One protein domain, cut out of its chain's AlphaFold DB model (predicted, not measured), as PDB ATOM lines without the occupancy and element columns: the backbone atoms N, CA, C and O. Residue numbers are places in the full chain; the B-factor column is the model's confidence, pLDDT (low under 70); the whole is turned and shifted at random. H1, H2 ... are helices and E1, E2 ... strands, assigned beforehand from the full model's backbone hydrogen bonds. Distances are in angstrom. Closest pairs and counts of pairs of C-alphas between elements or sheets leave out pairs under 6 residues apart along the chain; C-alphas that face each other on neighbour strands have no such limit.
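This is residues 119 to 229 of the 266 residues of an uncharacterized protein of marine metagenome (UniProt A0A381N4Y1). With little regular structure, three small lobes, mostly loop, stand in a triangle: H3 with sheet E4-E5, H2 with hairpin E2-E3, and H1 with E1. The 111 printed residues, only 35 in named elements, run H1 E1 E2 E3 H2 E4 H3 E5, mixed class, both sheets antiparallel. It is compact, radius of gyration of the C-alphas 13.0 A, spanning 33 by 32 by 26 A.

E4, residues 195 to 197, and E5, 216 to 219, are antiparallel neighbours; N 196 and O 218 are 2.9 A apart. H3, residues 206 to 211, is closest to E4 at C-alphas 206 and 195, 6.1 A. E2, residues 157 to 159, and E3, 162 to 164, form a hairpin; N 164 and O 157 are 2.9 A apart. H2, residues 167 to 172, is closest to E3 at C-alphas 170 and 164, 5.5 A. E1, residues 139 to 142, pairs with no named strand. H1, residues 129 to 134, is apart from H2 and H3. In these helices every O i to N i+4 pair is within hydrogen-bond range.

H1, 8.8 A long, begins at C-alpha 129 (-47.658, -29.062, -48.412); E5, 7.7 A, ends at C-alpha 219 (-45.386, -9.654, -62.153).

The printed part has no cut. Links E1 to E2 and H2 to E4 are long. No printed residue is under 70 in pLDDT.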
ATOM      1  N   CYS A 119     -39.975 -27.436 -49.280       96.69
ATOM      2  CA  CYS A 119     -39.326 -26.154 -49.505       96.69
ATOM      3  C   CYS A 119     -40.196 -25.289 -50.414       96.69
ATOM      4  O   CYS A 119     -40.464 -25.653 -51.560       96.69
ATOM      5  N   GLY A 120     -40.638 -24.142 -49.908       95.94
ATOM      6  CA  GLY A 120     -41.382 -23.153 -50.674       95.94
ATOM      7  C   GLY A 120     -40.477 -22.276 -51.540       95.94
ATOM      8  O   GLY A 120     -39.344 -21.961 -51.176       95.94
ATOM      9  N   MET A 121     -41.007 -21.784 -52.659       94.06
ATOM     10  CA  MET A 121     -40.311 -20.839 -53.547       94.06
ATOM     11  C   MET A 121     -40.031 -19.465 -52.898       94.06
ATOM     12  O   MET A 121     -39.294 -18.655 -53.459       94.06
ATOM     13  N   ASN A 122     -40.589 -19.186 -51.715       93.94
ATOM     14  CA  ASN A 122     -40.228 -18.041 -50.867       93.94
ATOM     15  C   ASN A 122     -38.980 -18.292 -49.994       93.94
ATOM     16  O   ASN A 122     -38.576 -17.407 -49.238       93.94
ATOM     17  N   GLY A 123     -38.369 -19.478 -50.086       93.88
ATOM     18  CA  GLY A 123     -37.231 -19.875 -49.261       93.88
ATOM     19  C   GLY A 123     -37.617 -20.208 -47.820       93.88
ATOM     20  O   GLY A 123     -36.783 -20.060 -46.932       93.88
ATOM     21  N   ARG A 124     -38.869 -20.607 -47.566       95.50
ATOM     22  CA  ARG A 124     -39.330 -21.096 -46.260       95.50
ATOM     23  C   ARG A 124     -39.582 -22.600 -46.325       95.50
ATOM     24  O   ARG A 124     -40.221 -23.085 -47.257       95.50
ATOM     25  N   THR A 125     -39.099 -23.319 -45.316       96.50
ATOM     26  CA  THR A 125     -39.510 -24.700 -45.050       96.50
ATOM     27  C   THR A 125     -40.880 -24.686 -44.377       96.50
ATOM     28  O   THR A 125     -41.069 -24.003 -43.370       96.50
ATOM     29  N   TYR A 126     -41.819 -25.439 -44.935       96.12
ATOM     30  CA  TYR A 126     -43.163 -25.641 -44.395       96.12
ATOM     31  C   TYR A 126     -43.268 -27.019 -43.744       96.12
ATOM     32  O   TYR A 126     -42.635 -27.952 -44.242       96.12
ATOM     33  N   LYS A 127     -44.087 -27.163 -42.686       96.50
ATOM     34  CA  LYS A 127     -44.337 -28.451 -41.998       96.50
ATOM     35  C   LYS A 127     -44.794 -29.512 -42.987       96.50
ATOM     36  O   LYS A 127     -44.379 -30.660 -42.903       96.50
ATOM     37  N   ASN A 128     -45.671 -29.104 -43.899       96.31
ATOM     38  CA  ASN A 128     -46.148 -29.914 -45.000       96.31
ATOM     39  C   ASN A 128     -46.725 -29.044 -46.119       96.31
ATOM     40  O   ASN A 128     -46.873 -27.825 -46.007       96.31
ATOM     41  N   ARG A 129     -47.067 -29.698 -47.228       96.25
ATOM     42  CA  ARG A 129     -47.658 -29.062 -48.412       96.25
ATOM     43  C   ARG A 129     -48.954 -28.307 -48.124       96.25
ATOM     44  O   ARG A 129     -49.212 -27.299 -48.776       96.25
ATOM     45  N   CYS A 130     -49.772 -28.794 -47.192       96.38
ATOM     46  CA  CYS A 130     -51.028 -28.137 -46.838       96.38
ATOM     47  C   CYS A 130     -50.764 -26.726 -46.294       96.38
ATOM     48  O   CYS A 130     -51.353 -25.764 -46.785       96.38
ATOM     49  N   GLU A 131     -49.791 -26.589 -45.389       95.44
ATOM     50  CA  GLU A 131     -49.381 -25.291 -44.849       95.44
ATOM     51  C   GLU A 131     -48.851 -24.350 -45.947       95.44
ATOM     52  O   GLU A 131     -49.267 -23.194 -46.031       95.44
ATOM     53  N   ALA A 132     -48.005 -24.852 -46.857       95.31
ATOM     54  CA  ALA A 132     -47.509 -24.058 -47.988       95.31
ATOM     55  C   ALA A 132     -48.648 -23.550 -48.893       95.31
ATOM     56  O   ALA A 132     -48.632 -22.407 -49.356       95.31
ATOM     57  N   ASN A 133     -49.670 -24.384 -49.117       94.44
ATOM     58  CA  ASN A 133     -50.827 -24.038 -49.938       94.44
ATOM     59  C   ASN A 133     -51.727 -22.974 -49.295       94.44
ATOM     60  O   ASN A 133     -52.283 -22.151 -50.028       94.44
ATOM     61  N   ILE A 134     -51.850 -22.949 -47.962       93.25
ATOM     62  CA  ILE A 134     -52.575 -21.885 -47.240       93.25
ATOM     63  C   ILE A 134     -51.938 -20.522 -47.526       93.25
ATOM     64  O   ILE A 134     -52.639 -19.574 -47.888       93.25
ATOM     65  N   ASP A 135     -50.606 -20.451 -47.473       91.19
ATOM     66  CA  ASP A 135     -49.837 -19.241 -47.793       91.19
ATOM     67  C   ASP A 135     -49.751 -18.964 -49.311       91.19
ATOM     68  O   ASP A 135     -49.203 -17.948 -49.755       91.19
ATOM     69  N   ARG A 136     -50.334 -19.853 -50.131       93.06
ATOM     70  CA  ARG A 136     -50.289 -19.847 -51.604       93.06
ATOM     71  C   ARG A 136     -48.870 -19.897 -52.163       93.06
ATOM     72  O   ARG A 136     -48.616 -19.430 -53.273       93.06
ATOM     73  N   VAL A 137     -47.947 -20.474 -51.403       95.00
ATOM     74  CA  VAL A 137     -46.561 -20.644 -51.812       95.00
ATOM     75  C   VAL A 137     -46.454 -21.839 -52.741       95.00
ATOM     76  O   VAL A 137     -46.883 -22.944 -52.426       95.00
ATOM     77  N   VAL A 138     -45.836 -21.609 -53.898       95.31
ATOM     78  CA  VAL A 138     -45.448 -22.691 -54.801       95.31
ATOM     79  C   VAL A 138     -44.384 -23.525 -54.098       95.31
ATOM     80  O   VAL A 138     -43.338 -22.998 -53.714       95.31
ATOM     81  N   VAL A 139     -44.640 -24.817 -53.925       96.88
ATOM     82  CA  VAL A 139     -43.651 -25.747 -53.376       96.88
ATOM     83  C   VAL A 139     -42.630 -26.057 -54.460       96.88
ATOM     84  O   VAL A 139     -42.997 -26.480 -55.545       96.88
ATOM     85  N   GLN A 140     -41.348 -25.842 -54.177       94.94
ATOM     86  CA  GLN A 140     -40.247 -26.143 -55.087       94.94
ATOM     87  C   GLN A 140     -39.985 -27.652 -55.153       94.94
ATOM     88  O   GLN A 140     -39.918 -28.238 -56.236       94.94
ATOM     89  N   ARG A 141     -39.814 -28.268 -53.981       95.62
ATOM     90  CA  ARG A 141     -39.447 -29.676 -53.815       95.62
ATOM     91  C   ARG A 141     -39.908 -30.219 -52.465       95.62
ATOM     92  O   ARG A 141     -40.139 -29.453 -51.528       95.62
ATOM     93  N   ILE A 142     -39.973 -31.541 -52.374       96.69
ATOM     94  CA  ILE A 142     -40.136 -32.270 -51.114       96.69
ATOM     95  C   ILE A 142     -38.841 -32.190 -50.299       96.69
ATOM     96  O   ILE A 142     -37.740 -32.194 -50.858       96.69
ATOM     97  N   GLY A 143     -38.998 -32.137 -48.980       95.62
ATOM     98  CA  GLY A 143     -37.930 -31.954 -48.013       95.62
ATOM     99  C   GLY A 143     -37.739 -30.490 -47.639       95.62
ATOM    100  O   GLY A 143     -38.298 -29.577 -48.249       95.62
ATOM    101  N   GLU A 144     -36.918 -30.263 -46.623       96.00
ATOM    102  CA  GLU A 144     -36.580 -28.921 -46.163       96.00
ATOM    103  C   GLU A 144     -35.797 -28.122 -47.222       96.00
ATOM    104  O   GLU A 144     -35.175 -28.665 -48.153       96.00
ATOM    105  N   CYS A 145     -35.817 -26.797 -47.092       95.12
ATOM    106  CA  CYS A 145     -34.973 -25.940 -47.913       95.12
ATOM    107  C   CYS A 145     -33.485 -26.185 -47.629       95.12
ATOM    108  O   CYS A 145     -33.065 -26.309 -46.481       95.12
ATOM    109  N   ASP A 146     -32.673 -26.222 -48.687       93.88
ATOM    110  CA  ASP A 146     -31.218 -26.273 -48.551       93.88
ATOM    111  C   ASP A 146     -30.691 -24.895 -48.132       93.88
ATOM    112  O   ASP A 146     -30.619 -23.967 -48.940       93.88
ATOM    113  N   ILE A 147     -30.291 -24.771 -46.866       94.62
ATOM    114  CA  ILE A 147     -29.755 -23.526 -46.294       94.62
ATOM    115  C   ILE A 147     -28.453 -23.058 -46.959       94.62
ATOM    116  O   ILE A 147     -28.070 -21.891 -46.833       94.62
ATOM    117  N   ASN A 148     -27.755 -23.929 -47.690       93.94
ATOM    118  CA  ASN A 148     -26.568 -23.535 -48.443       93.94
ATOM    119  C   ASN A 148     -26.922 -22.912 -49.796       93.94
ATOM    120  O   ASN A 148     -26.127 -22.117 -50.306       93.94
ATOM    121  N   ASN A 149     -28.122 -23.185 -50.314       91.12
ATOM    122  CA  ASN A 149     -28.605 -22.757 -51.622       91.12
ATOM    123  C   ASN A 149     -29.965 -22.040 -51.525       91.12
ATOM    124  O   ASN A 149     -30.976 -22.475 -52.077       91.12
ATOM    125  N   CYS A 150     -29.997 -20.927 -50.790       92.56
ATOM    126  CA  CYS A 150     -31.225 -20.165 -50.580       92.56
ATOM    127  C   CYS A 150     -31.713 -19.448 -51.853       92.56
ATOM    128  O   CYS A 150     -30.908 -18.789 -52.520       92.56
ATOM    129  N   PRO A 151     -33.033 -19.446 -52.133       90.75
ATOM    130  CA  PRO A 151     -33.608 -18.660 -53.220       90.75
ATOM    131  C   PRO A 151     -33.303 -17.160 -53.092       90.75
ATOM    132  O   PRO A 151     -33.378 -16.577 -52.006       90.75
ATOM    133  N   ALA A 152     -33.009 -16.507 -54.221       91.00
ATOM    134  CA  ALA A 152     -32.687 -15.079 -54.302       91.00
ATOM    135  C   ALA A 152     -33.939 -14.173 -54.292       91.00
ATOM    136  O   ALA A 152     -34.081 -13.265 -55.110       91.00
ATOM    137  N   ILE A 153     -34.850 -14.417 -53.352       95.06
ATOM    138  CA  ILE A 153     -36.113 -13.689 -53.191       95.06
ATOM    139  C   ILE A 153     -36.127 -12.871 -51.898       95.06
ATOM    140  O   ILE A 153     -35.623 -13.316 -50.863       95.06
ATOM    141  N   TYR A 154     -36.730 -11.684 -51.955       96.88
ATOM    142  CA  TYR A 154     -37.041 -10.866 -50.789       96.88
ATOM    143  C   TYR A 154     -38.423 -11.241 -50.231       96.88
ATOM    144  O   TYR A 154     -39.461 -10.839 -50.757       96.88
ATOM    145  N   SER A 155     -38.415 -12.054 -49.178       96.75
ATOM    146  CA  SER A 155     -39.563 -12.522 -48.396       96.75
ATOM    147  C   SER A 155     -39.197 -12.402 -46.912       96.75
ATOM    148  O   SER A 155     -38.883 -13.416 -46.284       96.75
ATOM    149  N   PRO A 156     -39.100 -11.175 -46.377       97.00
ATOM    150  CA  PRO A 156     -38.288 -10.906 -45.205       97.00
ATOM    151  C   PRO A 156     -38.801 -11.609 -43.952       97.00
ATOM    152  O   PRO A 156     -40.000 -11.830 -43.781       97.00
ATOM    153  N   VAL A 157     -37.869 -11.915 -43.056       96.81
ATOM    154  CA  VAL A 157     -38.158 -12.374 -41.695       96.81
ATOM    155  C   VAL A 157     -37.350 -11.549 -40.699       96.81
ATOM    156  O   VAL A 157     -36.252 -11.079 -41.019       96.81
ATOM    157  N   CYS A 158     -37.875 -11.385 -39.494       97.06
ATOM    158  CA  CYS A 158     -37.233 -10.667 -38.409       97.06
ATOM    159  C   CYS A 158     -36.847 -11.642 -37.302       97.06
ATOM    160  O   CYS A 158     -37.681 -12.379 -36.777       97.06
ATOM    161  N   GLY A 159     -35.582 -11.627 -36.900       96.69
ATOM    162  CA  GLY A 159     -35.133 -12.386 -35.742       96.69
ATOM    163  C   GLY A 159     -33.959 -11.702 -35.072       96.69
ATOM    164  O   GLY A 159     -33.092 -11.141 -35.738       96.69
ATOM    165  N   GLN A 160     -33.977 -11.683 -33.738       95.56
ATOM    166  CA  GLN A 160     -32.967 -10.996 -32.922       95.56
ATOM    167  C   GLN A 160     -32.754  -9.520 -33.336       95.56
ATOM    168  O   GLN A 160     -31.633  -9.019 -33.342       95.56
ATOM    169  N   GLY A 161     -33.827  -8.823 -33.738       95.56
ATOM    170  CA  GLY A 161     -33.775  -7.425 -34.192       95.56
ATOM    171  C   GLY A 161     -33.140  -7.210 -35.573       95.56
ATOM    172  O   GLY A 161     -32.980  -6.071 -36.000       95.56
ATOM    173  N   THR A 162     -32.791  -8.284 -36.288       97.38
ATOM    174  CA  THR A 162     -32.202  -8.219 -37.629       97.38
ATOM    175  C   THR A 162     -33.200  -8.701 -38.677       97.38
ATOM    176  O   THR A 162     -33.831  -9.748 -38.525       97.38
ATOM    177  N   THR A 163     -33.337  -7.934 -39.762       97.31
ATOM    178  CA  THR A 163     -34.138  -8.335 -40.927       97.31
ATOM    179  C   THR A 163     -33.288  -9.164 -41.880       97.31
ATOM    180  O   THR A 163     -32.290  -8.681 -42.416       97.31
ATOM    181  N   TYR A 164     -33.722 -10.389 -42.148       97.25
ATOM    182  CA  TYR A 164     -33.126 -11.274 -43.141       97.25
ATOM    183  C   TYR A 164     -33.968 -11.271 -44.412       97.25
ATOM    184  O   TYR A 164     -35.187 -11.121 -44.358       97.25
ATOM    185  N   LYS A 165     -33.321 -11.456 -45.569       96.62
ATOM    186  CA  LYS A 165     -33.997 -11.422 -46.879       96.62
ATOM    187  C   LYS A 165     -35.096 -12.475 -47.003       96.62
ATOM    188  O   LYS A 165     -36.095 -12.210 -47.656       96.62
ATOM    189  N   ASN A 166     -34.890 -13.649 -46.414       96.12
ATOM    190  CA  ASN A 166     -35.875 -14.716 -46.312       96.12
ATOM    191  C   ASN A 166     -35.524 -15.686 -45.178       96.12
ATOM    192  O   ASN A 166     -34.440 -15.602 -44.595       96.12
ATOM    193  N   ALA A 167     -36.456 -16.595 -44.880       96.88
ATOM    194  CA  ALA A 167     -36.337 -17.605 -43.831       96.88
ATOM    195  C   ALA A 167     -35.076 -18.474 -43.983       96.88
ATOM    196  O   ALA A 167     -34.320 -18.616 -43.027       96.88
ATOM    197  N   CYS A 168     -34.790 -18.974 -45.188       96.94
ATOM    198  CA  CYS A 168     -33.587 -19.760 -45.470       96.94
ATOM    199  C   CYS A 168     -32.301 -19.000 -45.110       96.94
ATOM    200  O   CYS A 168     -31.412 -19.544 -44.455       96.94
ATOM    201  N   VAL A 169     -32.209 -17.715 -45.475       97.00
ATOM    202  CA  VAL A 169     -31.049 -16.882 -45.122       97.00
ATOM    203  C   VAL A 169     -30.959 -16.667 -43.609       97.00
ATOM    204  O   VAL A 169     -29.852 -16.692 -43.076       97.00
ATOM    205  N   ALA A 170     -32.077 -16.488 -42.900       97.12
ATOM    206  CA  ALA A 170     -32.071 -16.399 -41.437       97.12
ATOM    207  C   ALA A 170     -31.545 -17.690 -40.790       97.12
ATOM    208  O   ALA A 170     -30.635 -17.640 -39.962       97.12
ATOM    209  N   GLN A 171     -32.037 -18.848 -41.238       96.44
ATOM    210  CA  GLN A 171     -31.608 -20.164 -40.755       96.44
ATOM    211  C   GLN A 171     -30.127 -20.423 -41.033       96.44
ATOM    212  O   GLN A 171     -29.400 -20.875 -40.150       96.44
ATOM    213  N   LYS A 172     -29.636 -20.048 -42.220       97.12
ATOM    214  CA  LYS A 172     -28.202 -20.105 -42.547       97.12
ATOM    215  C   LYS A 172     -27.342 -19.292 -41.569       97.12
ATOM    216  O   LYS A 172     -26.192 -19.646 -41.330       97.12
ATOM    217  N   ASN A 173     -27.889 -18.215 -41.004       96.62
ATOM    218  CA  ASN A 173     -27.232 -17.390 -39.986       96.62
ATOM    219  C   ASN A 173     -27.455 -17.903 -38.546       96.62
ATOM    220  O   ASN A 173     -27.133 -17.193 -37.597       96.62
ATOM    221  N   GLY A 174     -27.973 -19.122 -38.371       95.50
ATOM    222  CA  GLY A 174     -28.128 -19.772 -37.069       95.50
ATOM    223  C   GLY A 174     -29.398 -19.392 -36.309       95.50
ATOM    224  O   GLY A 174     -29.481 -19.645 -35.110       95.50
ATOM    225  N   LEU A 175     -30.386 -18.775 -36.965       96.31
ATOM    226  CA  LEU A 175     -31.666 -18.492 -36.322       96.31
ATOM    227  C   LEU A 175     -32.572 -19.724 -36.350       96.31
ATOM    228  O   LEU A 175     -32.971 -20.187 -37.417       96.31
ATOM    229  N   GLU A 176     -32.961 -20.188 -35.165       92.50
ATOM    230  CA  GLU A 176     -33.950 -21.260 -34.986       92.50
ATOM    231  C   GLU A 176     -35.395 -20.740 -35.021       92.50
ATOM    232  O   GLU A 176     -36.319 -21.476 -35.353       92.50
ATOM    233  N   SER A 177     -35.600 -19.461 -34.690       94.06
ATOM    234  CA  SER A 177     -36.919 -18.829 -34.648       94.06
ATOM    235  C   SER A 177     -36.860 -17.383 -35.134       94.06
ATOM    236  O   SER A 177     -35.906 -16.648 -34.864       94.06
ATOM    237  N   PHE A 178     -37.890 -16.987 -35.874       96.00
ATOM    238  CA  PHE A 178     -38.067 -15.661 -36.454       96.00
ATOM    239  C   PHE A 178     -39.554 -15.392 -36.693       96.00
ATOM    240  O   PHE A 178     -40.366 -16.312 -36.801       96.00
ATOM    241  N   THR A 179     -39.915 -14.118 -36.799       95.12
ATOM    242  CA  THR A 179     -41.245 -13.680 -37.220       95.12
ATOM    243  C   THR A 179     -41.241 -13.339 -38.704       95.12
ATOM    244  O   THR A 179     -40.242 -12.884 -39.254       95.12
ATOM    245  N   GLU A 180     -42.361 -13.572 -39.384       92.75
ATOM    246  CA  GLU A 180     -42.511 -13.175 -40.785       92.75
ATOM    247  C   GLU A 180     -42.674 -11.659 -40.930       92.75
ATOM    248  O   GLU A 180     -43.377 -11.018 -40.143       92.75
ATOM    249  N   GLY A 181     -42.065 -11.110 -41.981       93.94
ATOM    250  CA  GLY A 181     -41.948  -9.676 -42.218       93.94
ATOM    251  C   GLY A 181     -40.612  -9.114 -41.730       93.94
ATOM    252  O   GLY A 181     -39.890  -9.726 -40.944       93.94
ATOM    253  N   ALA A 182     -40.263  -7.924 -42.212       95.38
ATOM    254  CA  ALA A 182     -39.099  -7.195 -41.718       95.38
ATOM    255  C   ALA A 182     -39.318  -6.663 -40.286       95.38
ATOM    256  O   ALA A 182     -40.448  -6.551 -39.806       95.38
ATOM    257  N   CYS A 183     -38.230  -6.325 -39.596       96.00
ATOM    258  CA  CYS A 183     -38.280  -5.762 -38.247       96.00
ATOM    259  C   CYS A 183     -38.848  -4.335 -38.238       96.00
ATOM    260  O   CYS A 183     -38.672  -3.587 -39.201       96.00
ATOM    261  N   ASP A 184     -39.499  -3.958 -37.132       94.31
ATOM    262  CA  ASP A 184     -39.985  -2.596 -36.843       94.31
ATOM    263  C   ASP A 184     -40.897  -1.989 -37.916       94.31
ATOM    264  O   ASP A 184     -40.980  -0.774 -38.107       94.31
ATOM    265  N   VAL A 185     -41.620  -2.852 -38.625       91.31
ATOM    266  CA  VAL A 185     -42.526  -2.444 -39.686       91.31
ATOM    267  C   VAL A 185     -43.858  -3.168 -39.623       91.31
ATOM    268  O   VAL A 185     -43.979  -4.283 -39.122       91.31
ATOM    269  N   ARG A 186     -44.889  -2.533 -40.188       90.50
ATOM    270  CA  ARG A 186     -46.173  -3.194 -40.401       90.50
ATOM    271  C   ARG A 186     -46.004  -4.336 -41.406       90.50
ATOM    272  O   ARG A 186     -45.513  -4.114 -42.510       90.50
ATOM    273  N   VAL A 187     -46.464  -5.517 -41.008       89.88
ATOM    274  CA  VAL A 187     -46.375  -6.759 -41.782       89.88
ATOM    275  C   VAL A 187     -47.267  -6.682 -43.027       89.88
ATOM    276  O   VAL A 187     -48.418  -6.237 -42.947       89.88
ATOM    277  N   CYS A 188     -46.736  -7.099 -44.178       94.25
ATOM    278  CA  CYS A 188     -47.506  -7.291 -45.406       94.25
ATOM    279  C   CYS A 188     -48.314  -8.601 -45.355       94.25
ATOM    280  O   CYS A 188     -47.999  -9.500 -44.578       94.25
ATOM    281  N   PRO A 189     -49.349  -8.767 -46.196       92.69
ATOM    282  CA  PRO A 189     -50.001 -10.063 -46.354       92.69
ATOM    283  C   PRO A 189     -48.991 -11.153 -46.748       92.69
ATOM    284  O   PRO A 189     -48.148 -10.925 -47.613       92.69
ATOM    285  N   ARG A 190     -49.123 -12.355 -46.174       88.69
ATOM    286  CA  ARG A 190     -48.222 -13.508 -46.395       88.69
ATOM    287  C   ARG A 190     -48.383 -14.195 -47.756       88.69
ATOM    288  O   ARG A 190     -47.805 -15.244 -48.005       88.69
ATOM    289  N   ILE A 191     -49.184 -13.610 -48.643       90.81
ATOM    290  CA  ILE A 191     -49.450 -14.168 -49.963       90.81
ATOM    291  C   ILE A 191     -48.176 -14.196 -50.806       90.81
ATOM    292  O   ILE A 191     -47.488 -13.181 -50.951       90.81
ATOM    293  N   TYR A 192     -47.914 -15.345 -51.419       94.12
ATOM    294  CA  TYR A 192     -46.883 -15.480 -52.435       94.12
ATOM    295  C   TYR A 192     -47.439 -15.135 -53.820       94.12
ATOM    296  O   TYR A 192     -48.156 -15.909 -54.450       94.12
ATOM    297  N   ALA A 193     -47.124 -13.928 -54.278       95.25
ATOM    298  CA  ALA A 193     -47.515 -13.395 -55.578       95.25
ATOM    299  C   ALA A 193     -46.343 -12.565 -56.120       95.25
ATOM    300  O   ALA A 193     -46.397 -11.332 -56.071       95.25
ATOM    301  N   PRO A 194     -45.252 -13.228 -56.551       96.44
ATOM    302  CA  PRO A 194     -43.967 -12.575 -56.704       96.44
ATOM    303  C   PRO A 194     -44.005 -11.459 -57.744       96.44
ATOM    304  O   PRO A 194     -44.780 -11.508 -58.700       96.44
ATOM    305  N   VAL A 195     -43.145 -10.462 -57.564       97.69
ATOM    306  CA  VAL A 195     -42.944  -9.369 -58.520       97.69
ATOM    307  C   VAL A 195     -41.457  -9.124 -58.724       97.69
ATOM    308  O   VAL A 195     -40.683  -9.157 -57.766       97.69
ATOM    309  N   CYS A 196     -41.063  -8.832 -59.959       98.06
ATOM    310  CA  CYS A 196     -39.699  -8.457 -60.291       98.06
ATOM    311  C   CYS A 196     -39.587  -6.934 -60.306       98.06
ATOM    312  O   CYS A 196     -40.357  -6.252 -60.999       98.06
ATOM    313  N   SER A 197     -38.636  -6.382 -59.556       97.38
ATOM    314  CA  SER A 197     -38.365  -4.944 -59.555       97.38
ATOM    315  C   SER A 197     -37.485  -4.503 -60.731       97.38
ATOM    316  O   SER A 197     -36.920  -5.305 -61.476       97.38
ATOM    317  N   ALA A 198     -37.355  -3.188 -60.907       96.12
ATOM    318  CA  ALA A 198     -36.422  -2.578 -61.850       96.12
ATOM    319  C   ALA A 198     -34.952  -2.901 -61.524       96.12
ATOM    320  O   ALA A 198     -34.139  -2.930 -62.443       96.12
ATOM    321  N   ASP A 199     -34.651  -3.199 -60.257       94.00
ATOM    322  CA  ASP A 199     -33.320  -3.576 -59.763       94.00
ATOM    323  C   ASP A 199     -33.041  -5.083 -59.903       94.00
ATOM    324  O   ASP A 199     -32.070  -5.586 -59.343       94.00
ATOM    325  N   LEU A 200     -33.901  -5.813 -60.628       94.00
ATOM    326  CA  LEU A 200     -33.801  -7.260 -60.850       94.00
ATOM    327  C   LEU A 200     -33.849  -8.088 -59.552       94.00
ATOM    328  O   LEU A 200     -33.333  -9.203 -59.493       94.00
ATOM    329  N   LEU A 201     -34.509  -7.560 -58.518       95.44
ATOM    330  CA  LEU A 201     -34.796  -8.289 -57.289       95.44
ATOM    331  C   LEU A 201     -36.252  -8.757 -57.294       95.44
ATOM    332  O   LEU A 201     -37.176  -7.961 -57.481       95.44
ATOM    333  N   THR A 202     -36.456 -10.052 -57.060       97.44
ATOM    334  CA  THR A 202     -37.793 -10.602 -56.841       97.44
ATOM    335  C   THR A 202     -38.233 -10.346 -55.408       97.44
ATOM    336  O   THR A 202     -37.520 -10.684 -54.462       97.44
ATOM    337  N   TYR A 203     -39.444  -9.833 -55.252       97.69
ATOM    338  CA  TYR A 203     -40.136  -9.695 -53.975       97.69
ATOM    339  C   TYR A 203     -41.260 -10.723 -53.887       97.69
ATOM    340  O   TYR A 203     -41.887 -11.024 -54.901       97.69
ATOM    341  N   ALA A 204     -41.533 -11.246 -52.688       96.88
ATOM    342  CA  ALA A 204     -42.585 -12.240 -52.451       96.88
ATOM    343  C   ALA A 204     -43.977 -11.752 -52.872       96.88
ATOM    344  O   ALA A 204     -44.802 -12.549 -53.317       96.88
ATOM    345  N   ASN A 205     -44.223 -10.448 -52.747       96.44
ATOM    346  CA  ASN A 205     -45.411  -9.781 -53.257       96.44
ATOM    347  C   ASN A 205     -45.176  -8.278 -53.468       96.44
ATOM    348  O   ASN A 205     -44.140  -7.725 -53.092       96.44
ATOM    349  N   ALA A 206     -46.160  -7.614 -54.077       97.56
ATOM    350  CA  ALA A 206     -46.109  -6.184 -54.373       97.56
ATOM    351  C   ALA A 206     -45.997  -5.301 -53.119       97.56
ATOM    352  O   ALA A 206     -45.291  -4.300 -53.160       97.56
ATOM    353  N   CYS A 207     -46.626  -5.685 -51.999       96.94
ATOM    354  CA  CYS A 207     -46.523  -4.931 -50.747       96.94
ATOM    355  C   CYS A 207     -45.067  -4.880 -50.266       96.94
ATOM    356  O   CYS A 207     -44.565  -3.803 -49.953       96.94
ATOM    357  N   GLU A 208     -44.357  -6.011 -50.284       97.25
ATOM    358  CA  GLU A 208     -42.938  -6.044 -49.909       97.25
ATOM    359  C   GLU A 208     -42.068  -5.184 -50.840       97.25
ATOM    360  O   GLU A 208     -41.193  -4.456 -50.368       97.25
ATOM    361  N   ALA A 209     -42.335  -5.205 -52.151       97.19
ATOM    362  CA  ALA A 209     -41.626  -4.359 -53.115       97.19
ATOM    363  C   ALA A 209     -41.847  -2.863 -52.843       97.19
ATOM    364  O   ALA A 209     -40.884  -2.100 -52.738       97.19
ATOM    365  N   GLU A 210     -43.101  -2.446 -52.675       95.44
ATOM    366  CA  GLU A 210     -43.458  -1.051 -52.405       95.44
ATOM    367  C   GLU A 210     -42.852  -0.552 -51.091       95.44
ATOM    368  O   GLU A 210     -42.312   0.555 -51.037       95.44
ATOM    369  N   ARG A 211     -42.874  -1.379 -50.038       94.31
ATOM    370  CA  ARG A 211     -42.285  -1.024 -48.740       94.31
ATOM    371  C   ARG A 211     -40.765  -0.905 -48.787       94.31
ATOM    372  O   ARG A 211     -40.209  -0.094 -48.050       94.31
ATOM    373  N   ALA A 212     -40.110  -1.666 -49.657       94.12
ATOM    374  CA  ALA A 212     -38.686  -1.521 -49.932       94.12
ATOM    375  C   ALA A 212     -38.366  -0.342 -50.876       94.12
ATOM    376  O   ALA A 212     -37.197  -0.118 -51.186       94.12
ATOM    377  N   GLY A 213     -39.375   0.403 -51.349       94.81
ATOM    378  CA  GLY A 213     -39.203   1.492 -52.313       94.81
ATOM    379  C   GLY A 213     -38.851   1.014 -53.724       94.81
ATOM    380  O   GLY A 213     -38.396   1.809 -54.546       94.81
ATOM    381  N   ALA A 214     -39.045  -0.272 -54.020       97.06
ATOM    382  CA  ALA A 214     -38.681  -0.864 -55.294       97.06
ATOM    383  C   ALA A 214     -39.756  -0.603 -56.354       97.06
ATOM    384  O   ALA A 214     -40.937  -0.911 -56.182       97.06
ATOM    385  N   ARG A 215     -39.337  -0.081 -57.512       97.44
ATOM    386  CA  ARG A 215     -40.235   0.090 -58.658       97.44
ATOM    387  C   ARG A 215     -40.476  -1.262 -59.321       97.44
ATOM    388  O   ARG A 215     -39.559  -1.819 -59.920       97.44
ATOM    389  N   ILE A 216     -41.704  -1.768 -59.265       98.06
ATOM    390  CA  ILE A 216     -42.082  -3.028 -59.920       98.06
ATOM    391  C   ILE A 216     -41.947  -2.885 -61.446       98.06
ATOM    392  O   ILE A 216     -42.433  -1.918 -62.039       98.06
ATOM    393  N   LYS A 217     -41.264  -3.844 -62.082       97.62
ATOM    394  CA  LYS A 217     -41.083  -3.930 -63.539       97.62
ATOM    395  C   LYS A 217     -42.159  -4.810 -64.176       97.62
ATOM    396  O   LYS A 217     -42.746  -4.402 -65.174       97.62
ATOM    397  N   TYR A 218     -42.413  -5.987 -63.604       97.12
ATOM    398  CA  TYR A 218     -43.473  -6.909 -64.025       97.12
ATOM    399  C   TYR A 218     -43.830  -7.899 -62.905       97.12
ATOM    400  O   TYR A 218     -43.099  -8.038 -61.924       97.12
ATOM    401  N   ALA A 219     -44.964  -8.585 -63.054       96.75
ATOM    402  CA  ALA A 219     -45.386  -9.654 -62.153       96.75
ATOM    403  C   ALA A 219     -44.631 -10.964 -62.443       96.75
ATOM    404  O   ALA A 219     -44.404 -11.308 -63.603       96.75
ATOM    405  N   GLY A 220     -44.296 -11.701 -61.389       95.50
ATOM    406  CA  GLY A 220     -43.501 -12.923 -61.426       95.50
ATOM    407  C   GLY A 220     -42.073 -12.749 -60.901       95.50
ATOM    408  O   GLY A 220     -41.643 -11.651 -60.553       95.50
ATOM    409  N   LEU A 221     -41.341 -13.858 -60.856       95.56
ATOM    410  CA  LEU A 221     -39.898 -13.920 -60.649       95.56
ATOM    411  C   LEU A 221     -39.163 -13.150 -61.745       95.56
ATOM    412  O   LEU A 221     -39.585 -13.157 -62.905       95.56
ATOM    413  N   CYS A 222     -38.030 -12.553 -61.392       96.06
ATOM    414  CA  CYS A 222     -37.094 -12.032 -62.377       96.06
ATOM    415  C   CYS A 222     -36.542 -13.162 -63.261       96.06
ATOM    416  O   CYS A 222     -36.135 -14.201 -62.747       96.06
ATOM    417  N   GLU A 223     -36.482 -12.940 -64.577       92.69
ATOM    418  CA  GLU A 223     -36.078 -13.943 -65.583       92.69
ATOM    419  C   GLU A 223     -34.727 -14.618 -65.290       92.69
ATOM    420  O   GLU A 223     -34.572 -15.816 -65.520       92.69
ATOM    421  N   GLU A 224     -33.762 -13.879 -64.733       88.88
ATOM    422  CA  GLU A 224     -32.439 -14.406 -64.361       88.88
ATOM    423  C   GLU A 224     -32.486 -15.411 -63.198       88.88
ATOM    424  O   GLU A 224     -31.545 -16.176 -62.998       88.88
ATOM    425  N   GLN A 225     -33.577 -15.424 -62.432       89.06
ATOM    426  CA  GLN A 225     -33.778 -16.301 -61.278       89.06
ATOM    427  C   GLN A 225     -34.606 -17.548 -61.616       89.06
ATOM    428  O   GLN A 225     -34.789 -18.412 -60.759       89.06
ATOM    429  N   GLY A 226     -35.110 -17.649 -62.849       90.81
ATOM    430  CA  GLY A 226     -35.863 -18.798 -63.337       90.81
ATOM    431  C   GLY A 226     -37.219 -18.433 -63.935       90.81
ATOM    432  O   GLY A 226     -37.577 -17.273 -64.137       90.81
ATOM    433  N   LYS A 227     -37.990 -19.472 -64.250       92.94
ATOM    434  CA  LYS A 227     -39.314 -19.364 -64.863       92.94
ATOM    435  C   LYS A 227     -40.398 -19.198 -63.804       92.94
ATOM    436  O   LYS A 227     -40.338 -19.790 -62.726       92.94
ATOM    437  N   ASN A 228     -41.450 -18.474 -64.167       93.00
ATOM    438  CA  ASN A 228     -42.698 -18.434 -63.412       93.00
ATOM    439  C   ASN A 228     -43.439 -19.770 -63.551       93.00
ATOM    440  O   ASN A 228     -44.112 -20.009 -64.554       93.00
ATOM    441  N   CYS A 229     -43.276 -20.651 -62.566       94.38
ATOM    442  CA  CYS A 229     -43.849 -21.993 -62.598       94.38
ATOM    443  C   CYS A 229     -45.291 -22.027 -62.066       94.38
ATOM    444  O   CYS A 229     -45.607 -21.329 -61.100       94.38
TER     445      CYS A 229